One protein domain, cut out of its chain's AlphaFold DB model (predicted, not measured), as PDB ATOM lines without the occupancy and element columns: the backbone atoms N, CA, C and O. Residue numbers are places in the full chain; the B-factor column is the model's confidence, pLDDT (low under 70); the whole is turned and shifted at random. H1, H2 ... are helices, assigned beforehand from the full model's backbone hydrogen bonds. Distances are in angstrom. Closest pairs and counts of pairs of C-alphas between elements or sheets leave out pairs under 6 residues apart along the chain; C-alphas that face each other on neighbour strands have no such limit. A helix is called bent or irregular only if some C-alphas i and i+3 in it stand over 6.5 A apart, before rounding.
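Overview. This is residues 23 to 103 of the 116 residues of an uncharacterized protein of Armillaria ostoyae (UniProt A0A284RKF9). One long bent helix, H2, makes the length of the domain like the bar of a wide, open bracket, and two shorter helices, H1 and H3, stand off near its two ends on the same side as legs. The legs fold back from the bar through short links and no helix packs on another, leaving the space between H1 and H3 empty. The printed part has 81 residues with three named helices, in the order H1, H2, H3, and no named strand: the class is all helix. The whole is extended, with a radius of gyration of the C-alphas of 21.8 A and spans of 61 by 29 by 22 A.

Along the chain. H1, residues 23 to 37, begins at C-alpha 23 at (-111.740, -27.138, -15.125) and is 21.4 A long from first to last C-alpha. H2, residues 45 to 86, was assigned as one helix by its hydrogen bonds but is bent: C-alphas 68 and 71 are 6.6 A apart, against about 5 A in a regular helix. Its arm H2a, residues 45 to 68, begins at (-97.743, -34.879, -35.138) and is 34.5 A long; its arm H2b, residues 71 to 86, is 21.7 A long. H3, residues 92 to 103, is 16.6 A long and ends at C-alpha 103 at (-125.723, 2.646, -21.904).

Arrangement. H1 and H2a are apart, with no C-alpha of the one within 8 A of the other. H2a and H2b stand at a steep tilt of 50 degrees. H2b and H3 are apart, and so are H1 and H3. Residues 23 to 31 of H1, 53 to 78 of H2 and 93 to 103 of H3 stand free. Every O i to N i+4 pair is within hydrogen-bond range in H1, H2a and H3; in H2b it is 11 of 12.

Size, cuts and confidence. The two C-alphas farthest apart, those of Glu 44 and Gln 88, are 61.1 A apart. The printed part has no cut. The link from H1 to H2 is short, with 7 residues, and that from H2 to H3 is tight, with 5. The mean pLDDT of the printed part is 82.7; residues 87 to 96 and 101 to 103 are under 70.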
ATOM      1  N   ALA A  23    -112.268 -27.881 -13.982       89.25
ATOM      2  CA  ALA A  23    -111.740 -27.138 -15.125       89.25
ATOM      3  C   ALA A  23    -110.969 -28.049 -16.093       89.25
ATOM      4  O   ALA A  23    -111.120 -27.937 -17.310       89.25
ATOM      5  N   ALA A  24    -110.184 -28.993 -15.565       86.81
ATOM      6  CA  ALA A  24    -109.457 -29.934 -16.404       86.81
ATOM      7  C   ALA A  24    -110.403 -30.933 -17.084       86.81
ATOM      8  O   ALA A  24    -110.152 -31.303 -18.226       86.81
ATOM      9  N   GLN A  25    -111.521 -31.317 -16.453       88.75
ATOM     10  CA  GLN A  25    -112.550 -32.136 -17.107       88.75
ATOM     11  C   GLN A  25    -113.179 -31.417 -18.302       88.75
ATOM     12  O   GLN A  25    -113.405 -32.036 -19.342       88.75
ATOM     13  N   TYR A  26    -113.445 -30.115 -18.181       88.88
ATOM     14  CA  TYR A  26    -113.983 -29.325 -19.288       88.88
ATOM     15  C   TYR A  26    -112.996 -29.242 -20.460       88.88
ATOM     16  O   TYR A  26    -113.362 -29.544 -21.596       88.88
ATOM     17  N   LEU A  27    -111.731 -28.914 -20.182       88.44
ATOM     18  CA  LEU A  27    -110.680 -28.874 -21.204       88.44
ATOM     19  C   LEU A  27    -110.441 -30.246 -21.841       88.44
ATOM     20  O   LEU A  27    -110.251 -30.334 -23.050       88.44
ATOM     21  N   TRP A  28    -110.501 -31.316 -21.048       87.88
ATOM     22  CA  TRP A  28    -110.393 -32.687 -21.538       87.88
ATOM     23  C   TRP A  28    -111.536 -33.027 -22.497       87.88
ATOM     24  O   TRP A  28    -111.280 -33.507 -23.597       87.88
ATOM     25  N   ARG A  29    -112.788 -32.699 -22.151       89.62
ATOM     26  CA  ARG A  29    -113.940 -32.893 -23.051       89.62
ATOM     27  C   ARG A  29    -113.797 -32.094 -24.338       89.62
ATOM     28  O   ARG A  29    -114.039 -32.636 -25.410       89.62
ATOM     29  N   TRP A  30    -113.394 -30.832 -24.233       89.50
ATOM     30  CA  TRP A  30    -113.224 -29.963 -25.394       89.50
ATOM     31  C   TRP A  30    -112.133 -30.484 -26.333       89.50
ATOM     32  O   TRP A  30    -112.347 -30.580 -27.540       89.50
ATOM     33  N   ARG A  31    -111.006 -30.931 -25.769       87.06
ATOM     34  CA  ARG A  31    -109.936 -31.596 -26.511       87.06
ATOM     35  C   ARG A  31    -110.422 -32.876 -27.193       87.06
ATOM     36  O   ARG A  31    -110.160 -33.048 -28.375       87.06
ATOM     37  N   MET A  32    -111.145 -33.744 -26.482       88.38
ATOM     38  CA  MET A  32    -111.670 -34.996 -27.046       88.38
ATOM     39  C   MET A  32    -112.659 -34.742 -28.189       88.38
ATOM     40  O   MET A  32    -112.602 -35.418 -29.212       88.38
ATOM     41  N   TRP A  33    -113.537 -33.745 -28.045       89.00
ATOM     42  CA  TRP A  33    -114.440 -33.318 -29.117       89.00
ATOM     43  C   TRP A  33    -113.669 -32.847 -30.344       89.00
ATOM     44  O   TRP A  33    -113.964 -33.272 -31.456       89.00
ATOM     45  N   PHE A  34    -112.656 -32.011 -30.132       85.88
ATOM     46  CA  PHE A  34    -111.839 -31.471 -31.206       85.88
ATOM     47  C   PHE A  34    -111.015 -32.555 -31.923       85.88
ATOM     48  O   PHE A  34    -110.959 -32.583 -33.154       85.88
ATOM     49  N   GLU A  35    -110.423 -33.488 -31.170       85.62
ATOM     50  CA  GLU A  35    -109.712 -34.646 -31.721       85.62
ATOM     51  C   GLU A  35    -110.649 -35.558 -32.532       85.62
ATOM     52  O   GLU A  35    -110.241 -36.057 -33.584       85.62
ATOM     53  N   ALA A  36    -111.905 -35.723 -32.096       85.19
ATOM     54  CA  ALA A  36    -112.909 -36.535 -32.781       85.19
ATOM     55  C   ALA A  36    -113.427 -35.890 -34.078       85.19
ATOM     56  O   ALA A  36    -113.514 -36.570 -35.098       85.19
ATOM     57  N   THR A  37    -113.741 -34.589 -34.078       82.62
ATOM     58  CA  THR A  37    -114.313 -33.911 -35.259       82.62
ATOM     59  C   THR A  37    -113.344 -33.828 -36.433       82.62
ATOM     60  O   THR A  37    -113.774 -33.858 -37.582       82.62
ATOM     61  N   PHE A  38    -112.045 -33.731 -36.154       76.88
ATOM     62  CA  PHE A  38    -111.003 -33.601 -37.176       76.88
ATOM     63  C   PHE A  38    -110.197 -34.890 -37.391       76.88
ATOM     64  O   PHE A  38    -109.224 -34.874 -38.139       76.88
ATOM     65  N   VAL A  39    -110.584 -35.998 -36.740       81.19
ATOM     66  CA  VAL A  39    -109.889 -37.302 -36.801       81.19
ATOM     67  C   VAL A  39    -108.378 -37.148 -36.545       81.19
ATOM     68  O   VAL A  39    -107.529 -37.810 -37.143       81.19
ATOM     69  N   LEU A  40    -108.012 -36.259 -35.616       80.31
ATOM     70  CA  LEU A  40    -106.610 -35.931 -35.326       80.31
ATOM     71  C   LEU A  40    -105.872 -37.094 -34.659       80.31
ATOM     72  O   LEU A  40    -104.653 -37.041 -34.506       80.31
ATOM     73  N   SER A  41    -106.581 -38.144 -34.249       80.00
ATOM     74  CA  SER A  41    -105.991 -39.350 -33.675       80.00
ATOM     75  C   SER A  41    -105.149 -40.145 -34.675       80.00
ATOM     76  O   SER A  41    -104.246 -40.850 -34.242       80.00
ATOM     77  N   MET A  42    -105.424 -40.034 -35.980       86.88
ATOM     78  CA  MET A  42    -104.751 -40.826 -37.025       86.88
ATOM     79  C   MET A  42    -103.614 -40.084 -37.731       86.88
ATOM     80  O   MET A  42    -102.815 -40.714 -38.412       86.88
ATOM     81  N   LEU A  43    -103.537 -38.761 -37.573       87.38
ATOM     82  CA  LEU A  43    -102.512 -37.952 -38.225       87.38
ATOM     83  C   LEU A  43    -101.175 -38.020 -37.494       87.38
ATOM     84  O   LEU A  43    -101.118 -38.142 -36.261       87.38
ATOM     85  N   GLU A  44    -100.095 -37.831 -38.242       90.94
ATOM     86  CA  GLU A  44     -98.779 -37.634 -37.648       90.94
ATOM     87  C   GLU A  44     -98.701 -36.278 -36.922       90.94
ATOM     88  O   GLU A  44     -99.416 -35.329 -37.267       90.94
ATOM     89  N   PRO A  45     -97.840 -36.126 -35.897       87.88
ATOM     90  CA  PRO A  45     -97.743 -34.879 -35.138       87.88
ATOM     91  C   PRO A  45     -97.472 -33.640 -36.002       87.88
ATOM     92  O   PRO A  45     -97.978 -32.565 -35.691       87.88
ATOM     93  N   TRP A  46     -96.714 -33.783 -37.094       92.19
ATOM     94  CA  TRP A  46     -96.400 -32.669 -37.991       92.19
ATOM     95  C   TRP A  46     -97.590 -32.289 -38.891       92.19
ATOM     96  O   TRP A  46     -97.846 -31.101 -39.086       92.19
ATOM     97  N   GLU A  47     -98.361 -33.271 -39.377       91.06
ATOM     98  CA  GLU A  47     -99.554 -33.040 -40.209       91.06
ATOM     99  C   GLU A  47    -100.623 -32.281 -39.427       91.06
ATOM    100  O   GLU A  47    -101.273 -31.381 -39.960       91.06
ATOM    101  N   LYS A  48    -100.763 -32.587 -38.130       89.81
ATOM    102  CA  LYS A  48    -101.659 -31.852 -37.225       89.81
ATOM    103  C   LYS A  48    -101.279 -30.380 -37.152       89.81
ATOM    104  O   LYS A  48    -102.155 -29.526 -37.239       89.81
ATOM    105  N   VAL A  49     -99.986 -30.075 -37.012       90.62
ATOM    106  CA  VAL A  49     -99.502 -28.687 -36.966       90.62
ATOM    107  C   VAL A  49     -99.819 -27.969 -38.278       90.62
ATOM    108  O   VAL A  49    -100.329 -26.848 -38.250       90.62
ATOM    109  N   LEU A  50     -99.599 -28.631 -39.419       92.75
ATOM    110  CA  LEU A  50     -99.920 -28.078 -40.734       92.75
ATOM    111  C   LEU A  50    -101.424 -27.792 -40.867       92.75
ATOM    112  O   LEU A  50    -101.798 -26.651 -41.144       92.75
ATOM    113  N   LEU A  51    -102.300 -28.766 -40.608       91.12
ATOM    114  CA  LEU A  51    -103.751 -28.564 -40.700       91.12
ATOM    115  C   LEU A  51    -104.256 -27.460 -39.770       91.12
ATOM    116  O   LEU A  51    -105.051 -26.621 -40.195       91.12
ATOM    117  N   LEU A  52    -103.783 -27.431 -38.521       90.06
ATOM    118  CA  LEU A  52    -104.173 -26.401 -37.562       90.06
ATOM    119  C   LEU A  52    -103.738 -25.014 -38.019       90.06
ATOM    120  O   LEU A  52    -104.507 -24.068 -37.869       90.06
ATOM    121  N   SER A  53    -102.552 -24.885 -38.617       94.12
ATOM    122  CA  SER A  53    -102.090 -23.606 -39.163       94.12
ATOM    123  C   SER A  53    -102.963 -23.114 -40.319       94.12
ATOM    124  O   SER A  53    -103.370 -21.952 -40.315       94.12
ATOM    125  N   ILE A  54    -103.330 -23.992 -41.260       94.88
ATOM    126  CA  ILE A  54    -104.218 -23.640 -42.375       94.88
ATOM    127  C   ILE A  54    -105.585 -23.233 -41.834       94.88
ATOM    128  O   ILE A  54    -106.078 -22.157 -42.164       94.88
ATOM    129  N   LEU A  55    -106.177 -24.052 -40.960       91.94
ATOM    130  CA  LEU A  55    -107.487 -23.774 -40.377       91.94
ATOM    131  C   LEU A  55    -107.474 -22.466 -39.585       91.94
ATOM    132  O   LEU A  55    -108.413 -21.681 -39.692       91.94
ATOM    133  N   PHE A  56    -106.408 -22.194 -38.834       93.94
ATOM    134  CA  PHE A  56    -106.255 -20.953 -38.086       93.94
ATOM    135  C   PHE A  56    -106.182 -19.733 -39.010       93.94
ATOM    136  O   PHE A  56    -106.887 -18.748 -38.778       93.94
ATOM    137  N   ILE A  57    -105.387 -19.799 -40.083       96.69
ATOM    138  CA  ILE A  57    -105.271 -18.713 -41.065       96.69
ATOM    139  C   ILE A  57    -106.615 -18.495 -41.771       96.69
ATOM    140  O   ILE A  57    -107.114 -17.369 -41.803       96.69
ATOM    141  N   SER A  58    -107.240 -19.562 -42.274       96.00
ATOM    142  CA  SER A  58    -108.547 -19.499 -42.936       96.00
ATOM    143  C   SER A  58    -109.634 -18.971 -42.003       96.00
ATOM    144  O   SER A  58    -110.400 -18.096 -42.399       96.00
ATOM    145  N   SER A  59    -109.679 -19.439 -40.754       94.50
ATOM    146  CA  SER A  59    -110.649 -18.982 -39.758       94.50
ATOM    147  C   SER A  59    -110.418 -17.526 -39.376       94.50
ATOM    148  O   SER A  59    -111.385 -16.788 -39.235       94.50
ATOM    149  N   THR A  60    -109.172 -17.082 -39.223       96.12
ATOM    150  CA  THR A  60    -108.867 -15.681 -38.889       96.12
ATOM    151  C   THR A  60    -109.243 -14.757 -40.039       96.12
ATOM    152  O   THR A  60    -109.853 -13.710 -39.817       96.12
ATOM    153  N   PHE A  61    -108.943 -15.160 -41.276       95.81
ATOM    154  CA  PHE A  61    -109.355 -14.424 -42.464       95.81
ATOM    155  C   PHE A  61    -110.881 -14.362 -42.572       95.81
ATOM    156  O   PHE A  61    -111.440 -13.276 -42.720       95.81
ATOM    157  N   PHE A  62    -111.563 -15.501 -42.412       95.25
ATOM    158  CA  PHE A  62    -113.020 -15.579 -42.443       95.25
ATOM    159  C   PHE A  62    -113.660 -14.742 -41.338       95.25
ATOM    160  O   PHE A  62    -114.571 -13.976 -41.615       95.25
ATOM    161  N   LEU A  63    -113.162 -14.826 -40.105       95.12
ATOM    162  CA  LEU A  63    -113.688 -14.067 -38.975       95.12
ATOM    163  C   LEU A  63    -113.469 -12.563 -39.168       95.12
ATOM    164  O   LEU A  63    -114.374 -11.777 -38.914       95.12
ATOM    165  N   THR A  64    -112.304 -12.158 -39.673       94.19
ATOM    166  CA  THR A  64    -112.011 -10.752 -39.988       94.19
ATOM    167  C   THR A  64    -112.928 -10.234 -41.094       94.19
ATOM    168  O   THR A  64    -113.511  -9.157 -40.961       94.19
ATOM    169  N   ALA A  65    -113.099 -11.010 -42.166       91.44
ATOM    170  CA  ALA A  65    -114.024 -10.688 -43.247       91.44
ATOM    171  C   ALA A  65    -115.464 -10.615 -42.729       91.44
ATOM    172  O   ALA A  65    -116.170  -9.656 -43.023       91.44
ATOM    173  N   PHE A  66    -115.876 -11.569 -41.898       92.12
ATOM    174  CA  PHE A  66    -117.202 -11.625 -41.299       92.12
ATOM    175  C   PHE A  66    -117.460 -10.413 -40.404       92.12
ATOM    176  O   PHE A  66    -118.428  -9.701 -40.632       92.12
ATOM    177  N   ILE A  67    -116.572 -10.100 -39.456       90.69
ATOM    178  CA  ILE A  67    -116.709  -8.935 -38.566       90.69
ATOM    179  C   ILE A  67    -116.773  -7.628 -39.363       90.69
ATOM    180  O   ILE A  67    -117.492  -6.713 -38.974       90.69
ATOM    181  N   ARG A  68    -116.037  -7.518 -40.475       87.81
ATOM    182  CA  ARG A  68    -116.010  -6.291 -41.280       87.81
ATOM    183  C   ARG A  68    -117.200  -6.161 -42.232       87.81
ATOM    184  O   ARG A  68    -117.695  -5.056 -42.426       87.81
ATOM    185  N   TYR A  69    -117.646  -7.263 -42.821       85.31
ATOM    186  CA  TYR A  69    -118.683  -7.284 -43.854       85.31
ATOM    187  C   TYR A  69    -120.093  -7.406 -43.262       85.31
ATOM    188  O   TYR A  69    -121.017  -6.705 -43.665       85.31
ATOM    189  N   MET A  70    -120.261  -8.246 -42.241       79.25
ATOM    190  CA  MET A  70    -121.552  -8.527 -41.615       79.25
ATOM    191  C   MET A  70    -122.279  -7.295 -41.032       79.25
ATOM    192  O   MET A  70    -123.481  -7.193 -41.281       79.25
ATOM    193  N   PRO A  71    -121.645  -6.319 -40.344       80.56
ATOM    194  CA  PRO A  71    -122.379  -5.173 -39.797       80.56
ATOM    195  C   PRO A  71    -123.005  -4.293 -40.882       80.56
ATOM    196  O   PRO A  71    -124.081  -3.740 -40.669       80.56
ATOM    197  N   GLN A  72    -122.373  -4.199 -42.058       76.81
ATOM    198  CA  GLN A  72    -122.916  -3.436 -43.185       76.81
ATOM    199  C   GLN A  72    -124.214  -4.077 -43.691       76.81
ATOM    200  O   GLN A  72    -125.221  -3.396 -43.869       76.81
ATOM    201  N   HIS A  73    -124.230  -5.405 -43.824       80.31
ATOM    202  CA  HIS A  73    -125.419  -6.137 -44.260       80.31
ATOM    203  C   HIS A  73    -126.513  -6.219 -43.196       80.31
ATOM    204  O   HIS A  73    -127.697  -6.162 -43.537       80.31
ATOM    205  N   LEU A  74    -126.146  -6.314 -41.915       80.88
ATOM    206  CA  LEU A  74    -127.121  -6.300 -40.828       80.88
ATOM    207  C   LEU A  74    -127.855  -4.963 -40.729       80.88
ATOM    208  O   LEU A  74    -129.056  -4.979 -40.478       80.88
ATOM    209  N   ALA A  75    -127.185  -3.832 -40.958       81.00
ATOM    210  CA  ALA A  75    -127.832  -2.520 -40.923       81.00
ATOM    211  C   ALA A  75    -128.933  -2.398 -41.993       81.00
ATOM    212  O   ALA A  75    -130.059  -1.983 -41.699       81.00
ATOM    213  N   ASP A  76    -128.647  -2.847 -43.217       80.75
ATOM    214  CA  ASP A  76    -129.617  -2.838 -44.315       80.75
ATOM    215  C   ASP A  76    -130.783  -3.804 -44.067       80.75
ATOM    216  O   ASP A  76    -131.949  -3.465 -44.305       80.75
ATOM    217  N   MET A  77    -130.489  -5.006 -43.562       82.75
ATOM    218  CA  MET A  77    -131.510  -5.993 -43.204       82.75
ATOM    219  C   MET A  77    -132.383  -5.513 -42.044       82.75
ATOM    220  O   MET A  77    -133.602  -5.661 -42.109       82.75
ATOM    221  N   GLN A  78    -131.794  -4.886 -41.024       82.25
ATOM    222  CA  GLN A  78    -132.515  -4.323 -39.885       82.25
ATOM    223  C   GLN A  78    -133.470  -3.220 -40.338       82.25
ATOM    224  O   GLN A  78    -134.634  -3.228 -39.944       82.25
ATOM    225  N   ARG A  79    -133.021  -2.304 -41.206       77.25
ATOM    226  CA  ARG A  79    -133.870  -1.217 -41.717       77.25
ATOM    227  C   ARG A  79    -135.097  -1.755 -42.455       77.25
ATOM    228  O   ARG A  79    -136.204  -1.262 -42.249       77.25
ATOM    229  N   ARG A  80    -134.917  -2.796 -43.273       80.81
ATOM    230  CA  ARG A  80    -136.022  -3.471 -43.973       80.81
ATOM    231  C   ARG A  80    -136.923  -4.239 -43.004       80.81
ATOM    232  O   ARG A  80    -138.137  -4.128 -43.104       80.81
ATOM    233  N   ALA A  81    -136.353  -4.973 -42.050       83.44
ATOM    234  CA  ALA A  81    -137.117  -5.727 -41.057       83.44
ATOM    235  C   ALA A  81    -137.990  -4.813 -40.184       83.44
ATOM    236  O   ALA A  81    -139.156  -5.123 -39.959       83.44
ATOM    237  N   VAL A  82    -137.466  -3.662 -39.752       80.62
ATOM    238  CA  VAL A  82    -138.225  -2.655 -38.991       80.62
ATOM    239  C   VAL A  82    -139.349  -2.064 -39.837       80.62
ATOM    240  O   VAL A  82    -140.465  -1.946 -39.343       80.62
ATOM    241  N   TYR A  83    -139.089  -1.762 -41.112       77.31
ATOM    242  CA  TYR A  83    -140.124  -1.283 -42.032       77.31
ATOM    243  C   TYR A  83    -141.273  -2.289 -42.179       77.31
ATOM    244  O   TYR A  83    -142.437  -1.910 -42.087       77.31
ATOM    245  N   TYR A  84    -140.960  -3.579 -42.339       81.25
ATOM    246  CA  TYR A  84    -141.984  -4.619 -42.458       81.25
ATOM    247  C   TYR A  84    -142.711  -4.923 -41.143       81.25
ATOM    248  O   TYR A  84    -143.892  -5.254 -41.176       81.25
ATOM    249  N   LEU A  85    -142.033  -4.822 -39.996       79.50
ATOM    250  CA  LEU A  85    -142.632  -5.113 -38.689       79.50
ATOM    251  C   LEU A  85    -143.477  -3.961 -38.138       79.50
ATOM    252  O   LEU A  85    -144.504  -4.216 -37.519       79.50
ATOM    253  N   TYR A  86    -143.051  -2.713 -38.337       78.31
ATOM    254  CA  TYR A  86    -143.692  -1.542 -37.727       78.31
ATOM    255  C   TYR A  86    -144.470  -0.672 -38.717       78.31
ATOM    256  O   TYR A  86    -145.210   0.205 -38.282       78.31
ATOM    257  N   GLY A  87    -144.341  -0.903 -40.029       69.94
ATOM    258  CA  GLY A  87    -145.177  -0.278 -41.062       69.94
ATOM    259  C   GLY A  87    -145.057   1.247 -41.196       69.94
ATOM    260  O   GLY A  87    -145.743   1.831 -42.030       69.94
ATOM    261  N   GLN A  88    -144.197   1.896 -40.410       59.84
ATOM    262  CA  GLN A  88    -144.026   3.344 -40.358       59.84
ATOM    263  C   GLN A  88    -142.535   3.675 -40.465       59.84
ATOM    264  O   GLN A  88    -141.696   2.961 -39.910       59.84
ATOM    265  N   GLU A  89    -142.211   4.714 -41.239       56.28
ATOM    266  CA  GLU A  89    -140.848   5.171 -41.519       56.28
ATOM    267  C   GLU A  89    -139.993   5.156 -40.251       56.28
ATOM    268  O   GLU A  89    -140.366   5.728 -39.229       56.28
ATOM    269  N   GLY A  90    -138.887   4.413 -40.335       58.56
ATOM    270  CA  GLY A  90    -138.089   3.989 -39.199       58.56
ATOM    271  C   GLY A  90    -137.829   5.118 -38.221       58.56
ATOM    272  O   GLY A  90    -137.083   6.052 -38.512       58.56
ATOM    273  N   ASP A  91    -138.393   4.976 -37.027       61.56
ATOM    274  CA  ASP A  91    -138.019   5.793 -35.891       61.56
ATOM    275  C   ASP A  91    -136.653   5.298 -35.391       61.56
ATOM    276  O   ASP A  91    -136.499   4.646 -34.358       61.56
ATOM    277  N   GLU A  92    -135.628   5.560 -36.199       64.00
ATOM    278  CA  GLU A  92    -134.219   5.339 -35.891       64.00
ATOM    279  C   GLU A  92    -133.884   5.983 -34.532       64.00
ATOM    280  O   GLU A  92    -133.082   5.459 -33.758       64.00
ATOM    281  N   ARG A  93    -134.603   7.060 -34.173       63.22
ATOM    282  CA  ARG A  93    -134.516   7.732 -32.875       63.22
ATOM    283  C   ARG A  93    -135.002   6.865 -31.717       63.22
ATOM    284  O   ARG A  93    -134.384   6.949 -30.661       63.22
ATOM    285  N   LEU A  94    -136.025   6.019 -31.876       69.38
ATOM    286  CA  LEU A  94    -136.476   5.109 -30.808       69.38
ATOM    287  C   LEU A  94    -135.442   4.018 -30.522       69.38
ATOM    288  O   LEU A  94    -135.124   3.765 -29.362       69.38
ATOM    289  N   PHE A  95    -134.865   3.411 -31.559       68.19
ATOM    290  CA  PHE A  95    -133.812   2.404 -31.392       68.19
ATOM    291  C   PHE A  95    -132.561   2.997 -30.726       68.19
ATOM    292  O   PHE A  95    -132.067   2.447 -29.737       68.19
ATOM    293  N   TRP A  96    -132.096   4.162 -31.197       69.12
ATOM    294  CA  TRP A  96    -130.980   4.877 -30.569       69.12
ATOM    295  C   TRP A  96    -131.316   5.378 -29.157       69.12
ATOM    296  O   TRP A  96    -130.445   5.363 -28.284       69.12
ATOM    297  N   GLN A  97    -132.566   5.757 -28.872       72.25
ATOM    298  CA  GLN A  97    -133.015   6.065 -27.509       72.25
ATOM    299  C   GLN A  97    -132.959   4.835 -26.602       72.25
ATOM    300  O   GLN A  97    -132.476   4.942 -25.481       72.25
ATOM    301  N   ILE A  98    -133.393   3.661 -27.061       71.44
ATOM    302  CA  ILE A  98    -133.366   2.427 -26.259       71.44
ATOM    303  C   ILE A  98    -131.920   2.004 -25.954       71.44
ATOM    304  O   ILE A  98    -131.589   1.740 -24.796       71.44
ATOM    305  N   LEU A  99    -131.037   2.014 -26.956       74.25
ATOM    306  CA  LEU A  99    -129.610   1.707 -26.784       74.25
ATOM    307  C   LEU A  99    -128.897   2.703 -25.861       74.25
ATOM    308  O   LEU A  99    -128.167   2.300 -24.955       74.25
ATOM    309  N   SER A 100    -129.134   4.005 -26.045       70.06
ATOM    310  CA  SER A 100    -128.533   5.047 -25.199       70.06
ATOM    311  C   SER A 100    -129.079   5.042 -23.769       70.06
ATOM    312  O   SER A 100    -128.336   5.335 -22.830       70.06
ATOM    313  N   LYS A 101    -130.347   4.660 -23.569       69.69
ATOM    314  CA  LYS A 101    -130.949   4.487 -22.239       69.69
ATOM    315  C   LYS A 101    -130.324   3.301 -21.498       69.69
ATOM    316  O   LYS A 101    -130.056   3.413 -20.304       69.69
ATOM    317  N   GLY A 102    -130.005   2.216 -22.210       65.62
ATOM    318  CA  GLY A 102    -129.240   1.087 -21.671       65.62
ATOM    319  C   GLY A 102    -127.798   1.458 -21.299       65.62
ATOM    320  O   GLY A 102    -127.339   1.123 -20.209       65.62
ATOM    321  N   ALA A 103    -127.103   2.216 -22.151       62.69
ATOM    322  CA  ALA A 103    -125.723   2.646 -21.904       62.69
ATOM    323  C   ALA A 103    -125.589   3.644 -20.732       62.69
ATOM    324  O   ALA A 103    -124.688   3.509 -19.904       62.69
TER     325      ALA A 103